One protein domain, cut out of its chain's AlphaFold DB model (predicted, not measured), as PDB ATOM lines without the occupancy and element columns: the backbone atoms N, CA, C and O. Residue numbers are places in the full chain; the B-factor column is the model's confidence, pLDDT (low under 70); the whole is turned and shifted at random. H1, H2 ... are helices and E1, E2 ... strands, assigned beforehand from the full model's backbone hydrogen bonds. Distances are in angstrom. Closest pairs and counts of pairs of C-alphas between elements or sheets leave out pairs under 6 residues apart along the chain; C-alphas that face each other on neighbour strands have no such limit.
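This is residues 113 to 155 of the 181 residues of the protein "Cilia- and flagella-associated protein 300" of Guillardia theta (UniProt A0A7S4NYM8). A hairpin of strands E1 and E2 with short helix H2 folded back over it makes one end of an elongated shape; short helix H1 and the loop of residues 119 to 133 make the other. The printed part has 43 residues, with H1, E1, E2, H2 in that order, a mixed class and an antiparallel sheet. It is only just compact, close to loose: radius of gyration of the C-alphas 10.6 A, spans 29 by 18 by 15 A.

H1, residues 113 to 118, is apart from E2, residues 143 to 147, and from H2, residues 148 to 154. E1, residues 134 to 140, forms an antiparallel hairpin with E2, directions 162 degrees apart; N 145 and O 138, 2.8 A apart, are within hydrogen-bond range. The closest C-alphas of E1 and H2, Lys 134 and Glu 148, are 6.3 A apart; those of E2 and H2, Leu 145 and Lys 151, 6.2 A. Every O i to N i+4 pair is within range in H2, 1 of 2 in H1.

H1 begins at C-alpha 113 (111.994, 77.156, 116.243). E1 spans 16.0 A, E2 11.7 A. H2 ends at C-alpha 154 (114.301, 73.354, 98.900).

The farthest C-alphas, Glu 128 and Asp 141, are 30.7 A apart. The printed part has no cut; the H1 to E1 link is long. No printed residue is under 70 in pLDDT.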
ATOM      1  N   PHE A 113     111.440  77.257 117.595       74.38
ATOM      2  CA  PHE A 113     111.994  77.156 116.243       74.38
ATOM      3  C   PHE A 113     111.230  78.025 115.229       74.38
ATOM      4  O   PHE A 113     111.853  78.720 114.427       74.38
ATOM      5  N   PHE A 114     109.896  78.011 115.275       81.12
ATOM      6  CA  PHE A 114     109.066  78.754 114.329       81.12
ATOM      7  C   PHE A 114     109.133  80.269 114.559       81.12
ATOM      8  O   PHE A 114     108.884  81.026 113.622       81.12
ATOM      9  N   ASP A 115     109.560  80.721 115.742       83.62
ATOM     10  CA  ASP A 115     109.766  82.146 116.018       83.62
ATOM     11  C   ASP A 115     110.898  82.717 115.162       83.62
ATOM     12  O   ASP A 115     110.846  83.881 114.771       83.62
ATOM     13  N   LYS A 116     111.891  81.897 114.792       83.25
ATOM     14  CA  LYS A 116     112.953  82.321 113.872       83.25
ATOM     15  C   LYS A 116     112.404  82.687 112.498       83.25
ATOM     16  O   LYS A 116     112.863  83.661 111.923       83.25
ATOM     17  N   LEU A 117     111.404  81.955 111.997       86.50
ATOM     18  CA  LEU A 117     110.764  82.266 110.712       86.50
ATOM     19  C   LEU A 117     110.024  83.610 110.757       86.50
ATOM     20  O   LEU A 117     109.980  84.313 109.753       86.50
ATOM     21  N   MET A 118     109.476  83.972 111.921       85.56
ATOM     22  CA  MET A 118     108.813  85.261 112.146       85.56
ATOM     23  C   MET A 118     109.800  86.435 112.250       85.56
ATOM     24  O   MET A 118     109.382  87.579 112.111       85.56
ATOM     25  N   GLN A 119     111.082  86.169 112.522       87.19
ATOM     26  CA  GLN A 119     112.138  87.181 112.674       87.19
ATOM     27  C   GLN A 119     112.871  87.499 111.364       87.19
ATOM     28  O   GLN A 119     113.697  88.408 111.335       87.19
ATOM     29  N   ILE A 120     112.616  86.750 110.288       87.31
ATOM     30  CA  ILE A 120     113.189  87.038 108.971       87.31
ATOM     31  C   ILE A 120     112.399  88.205 108.370       87.31
ATOM     32  O   ILE A 120     111.225  88.044 108.039       87.31
ATOM     33  N   GLU A 121     113.033  89.372 108.254       85.06
ATOM     34  CA  GLU A 121     112.369  90.610 107.817       85.06
ATOM     35  C   GLU A 121     112.668  91.001 106.356       85.06
ATOM     36  O   GLU A 121     111.844  91.690 105.755       85.06
ATOM     37  N   ASP A 122     113.791  90.564 105.764       84.69
ATOM     38  CA  ASP A 122     114.218  91.006 104.424       84.69
ATOM     39  C   ASP A 122     114.930  89.908 103.594       84.69
ATOM     40  O   ASP A 122     116.099  89.613 103.857       84.69
ATOM     41  N   PRO A 123     114.260  89.312 102.585       85.06
ATOM     42  CA  PRO A 123     112.804  89.315 102.405       85.06
ATOM     43  C   PRO A 123     112.067  88.547 103.527       85.06
ATOM     44  O   PRO A 123     112.632  87.655 104.150       85.06
ATOM     45  N   PRO A 124     110.801  88.859 103.850       89.44
ATOM     46  CA  PRO A 124     110.083  88.122 104.883       89.44
ATOM     47  C   PRO A 124     109.592  86.761 104.379       89.44
ATOM     48  O   PRO A 124     109.027  86.660 103.290       89.44
ATOM     49  N   VAL A 125     109.701  85.726 105.216       90.00
ATOM     50  CA  VAL A 125     109.136  84.388 104.932       90.00
ATOM     51  C   VAL A 125     107.693  84.276 105.430       90.00
ATOM     52  O   VAL A 125     106.832  83.660 104.791       90.00
ATOM     53  N   VAL A 126     107.404  84.905 106.570       92.00
ATOM     54  CA  VAL A 126     106.086  84.919 107.207       92.00
ATOM     55  C   VAL A 126     105.667  86.365 107.456       92.00
ATOM     56  O   VAL A 126     106.458  87.202 107.872       92.00
ATOM     57  N   ARG A 127     104.403  86.680 107.180       90.56
ATOM     58  CA  ARG A 127     103.808  87.993 107.457       90.56
ATOM     59  C   ARG A 127     103.520  88.145 108.951       90.56
ATOM     60  O   ARG A 127     103.344  87.157 109.655       90.56
ATOM     61  N   GLU A 128     103.306  89.378 109.408       88.06
ATOM     62  CA  GLU A 128     102.935  89.685 110.804       88.06
ATOM     63  C   GLU A 128     101.707  88.900 111.312       88.06
ATOM     64  O   GLU A 128     101.585  88.616 112.499       88.06
ATOM     65  N   ASN A 129     100.792  88.517 110.416       86.56
ATOM     66  CA  ASN A 129      99.599  87.731 110.742       86.56
ATOM     67  C   ASN A 129      99.818  86.202 110.718       86.56
ATOM     68  O   ASN A 129      98.848  85.453 110.834       86.56
ATOM     69  N   GLY A 130     101.054  85.737 110.520       84.50
ATOM     70  CA  GLY A 130     101.411  84.320 110.435       84.50
ATOM     71  C   GLY A 130     101.188  83.678 109.060       84.50
ATOM     72  O   GLY A 130     101.389  82.474 108.912       84.50
ATOM     73  N   ALA A 131     100.755  84.433 108.044       88.81
ATOM     74  CA  ALA A 131     100.593  83.899 106.693       88.81
ATOM     75  C   ALA A 131     101.939  83.814 105.962       88.81
ATOM     76  O   ALA A 131     102.723  84.760 105.993       88.81
ATOM     77  N   LEU A 132     102.172  82.713 105.242       92.56
ATOM     78  CA  LEU A 132     103.363  82.555 104.405       92.56
ATOM     79  C   LEU A 132     103.385  83.600 103.281       92.56
ATOM     80  O   LEU A 132     102.354  83.895 102.660       92.56
ATOM     81  N   VAL A 133     104.562  84.155 103.009       93.88
ATOM     82  CA  VAL A 133     104.767  85.075 101.890       93.88
ATOM     83  C   VAL A 133     104.777  84.273 100.593       93.88
ATOM     84  O   VAL A 133     105.596  83.384 100.400       93.88
ATOM     85  N   LYS A 134     103.805  84.552  99.721       94.38
ATOM     86  CA  LYS A 134     103.652  83.892  98.420       94.38
ATOM     87  C   LYS A 134     104.648  84.448  97.407       94.38
ATOM     88  O   LYS A 134     104.887  85.655  97.399       94.38
ATOM     89  N   CYS A 135     105.140  83.581  96.531       89.19
ATOM     90  CA  CYS A 135     106.024  83.920  95.420       89.19
ATOM     91  C   CYS A 135     105.452  83.380  94.099       89.19
ATOM     92  O   CYS A 135     104.360  82.806  94.076       89.19
ATOM     93  N   PHE A 136     106.145  83.627  92.987       90.31
ATOM     94  CA  PHE A 136     105.780  83.011  91.712       90.31
ATOM     95  C   PHE A 136     106.018  81.505  91.772       90.31
ATOM     96  O   PHE A 136     107.025  81.073  92.323       90.31
ATOM     97  N   ASP A 137     105.101  80.742  91.178       92.50
ATOM     98  CA  ASP A 137     105.223  79.290  91.115       92.50
ATOM     99  C   ASP A 137     106.497  78.900  90.358       92.50
ATOM    100  O   ASP A 137     106.636  79.142  89.155       92.50
ATOM    101  N   GLU A 138     107.417  78.272  91.080       89.06
ATOM    102  CA  GLU A 138     108.634  77.687  90.535       89.06
ATOM    103  C   GLU A 138     108.545  76.166  90.623       89.06
ATOM    104  O   GLU A 138     108.145  75.603  91.641       89.06
ATOM    105  N   PHE A 139     108.904  75.492  89.535       89.81
ATOM    106  CA  PHE A 139     108.871  74.037  89.455       89.81
ATOM    107  C   PHE A 139     110.284  73.509  89.678       89.81
ATOM    108  O   PHE A 139     111.158  73.704  88.831       89.81
ATOM    109  N   VAL A 140     110.499  72.861  90.821       84.50
ATOM    110  CA  VAL A 140     111.764  72.204  91.168       84.50
ATOM    111  C   VAL A 140     111.466  70.727  91.378       84.50
ATOM    112  O   VAL A 140     110.712  70.361  92.280       84.50
ATOM    113  N   ASP A 141     112.024  69.885  90.508       85.50
ATOM    114  CA  ASP A 141     111.682  68.464  90.393       85.50
ATOM    115  C   ASP A 141     110.158  68.244  90.255       85.50
ATOM    116  O   ASP A 141     109.541  68.751  89.315       85.50
ATOM    117  N   ASP A 142     109.546  67.509  91.191       84.38
ATOM    118  CA  ASP A 142     108.106  67.218  91.253       84.38
ATOM    119  C   ASP A 142     107.337  68.165  92.205       84.38
ATOM    120  O   ASP A 142     106.178  67.907  92.551       84.38
ATOM    121  N   LEU A 143     107.971  69.248  92.675       84.75
ATOM    122  CA  LEU A 143     107.399  70.195  93.636       84.75
ATOM    123  C   LEU A 143     107.074  71.540  92.979       84.75
ATOM    124  O   LEU A 143     107.821  72.048  92.143       84.75
ATOM    125  N   VAL A 144     105.963  72.140  93.414       90.50
ATOM    126  CA  VAL A 144     105.602  73.524  93.082       90.50
ATOM    127  C   VAL A 144     105.920  74.393  94.291       90.50
ATOM    128  O   VAL A 144     105.301  74.248  95.347       90.50
ATOM    129  N   LEU A 145     106.902  75.276  94.144       91.12
ATOM    130  CA  LEU A 145     107.293  76.239  95.164       91.12
ATOM    131  C   LEU A 145     106.471  77.514  94.955       91.12
ATOM    132  O   LEU A 145     106.721  78.271  94.023       91.12
ATOM    133  N   SER A 146     105.474  77.727  95.814       93.19
ATOM    134  CA  SER A 146     104.526  78.854  95.713       93.19
ATOM    135  C   SER A 146     104.678  79.890  96.834       93.19
ATOM    136  O   SER A 146     103.892  80.837  96.929       93.19
ATOM    137  N   ASP A 147     105.621  79.692  97.755       92.56
ATOM    138  CA  ASP A 147     105.914  80.602  98.866       92.56
ATOM    139  C   ASP A 147     107.387  80.547  99.275       92.56
ATOM    140  O   ASP A 147     108.105  79.603  98.955       92.56
ATOM    141  N   GLU A 148     107.827  81.589  99.978       90.31
ATOM    142  CA  GLU A 148     109.214  81.759 100.419       90.31
ATOM    143  C   GLU A 148     109.667  80.667 101.398       90.31
ATOM    144  O   GLU A 148     110.847  80.333 101.449       90.31
ATOM    145  N   LEU A 149     108.740  80.041 102.137       90.19
ATOM    146  CA  LEU A 149     109.083  78.920 103.016       90.19
ATOM    147  C   LEU A 149     109.486  77.685 102.204       90.19
ATOM    148  O   LEU A 149     110.475  77.033 102.533       90.19
ATOM    149  N   HIS A 150     108.748  77.365 101.137       88.75
ATOM    150  CA  HIS A 150     109.139  76.286 100.232       88.75
ATOM    151  C   HIS A 150     110.495  76.557  99.570       88.75
ATOM    152  O   HIS A 150     111.309  75.640  99.470       88.75
ATOM    153  N   LYS A 151     110.771  77.808  99.184       87.56
ATOM    154  CA  LYS A 151     112.076  78.203  98.636       87.56
ATOM    155  C   LYS A 151     113.205  78.020  99.646       87.56
ATOM    156  O   LYS A 151     114.178  77.348  99.328       87.56
ATOM    157  N   LEU A 152     113.032  78.504 100.876       86.69
ATOM    158  CA  LEU A 152     113.999  78.348 101.971       86.69
ATOM    159  C   LEU A 152     114.362  76.876 102.219       86.69
ATOM    160  O   LEU A 152     115.524  76.549 102.447       86.69
ATOM    161  N   LEU A 153     113.370  75.980 102.185       84.75
ATOM    162  CA  LEU A 153     113.567  74.560 102.492       84.75
ATOM    163  C   LEU A 153     114.190  73.752 101.345       84.75
ATOM    164  O   LEU A 153     114.808  72.721 101.616       84.75
ATOM    165  N   VAL A 154     113.989  74.168 100.091       83.81
ATOM    166  CA  VAL A 154     114.301  73.354  98.900       83.81
ATOM    167  C   VAL A 154     115.424  73.951  98.052       83.81
ATOM    168  O   VAL A 154     116.224  73.201  97.497       83.81
ATOM    169  N   GLN A 155     115.504  75.278  97.932       80.75
ATOM    170  CA  GLN A 155     116.468  75.952  97.064       80.75
ATOM    171  C   GLN A 155     117.707  76.377  97.848       80.75
ATOM    172  O   GLN A 155     117.656  77.286  98.673       80.75
TER     173      GLN A 155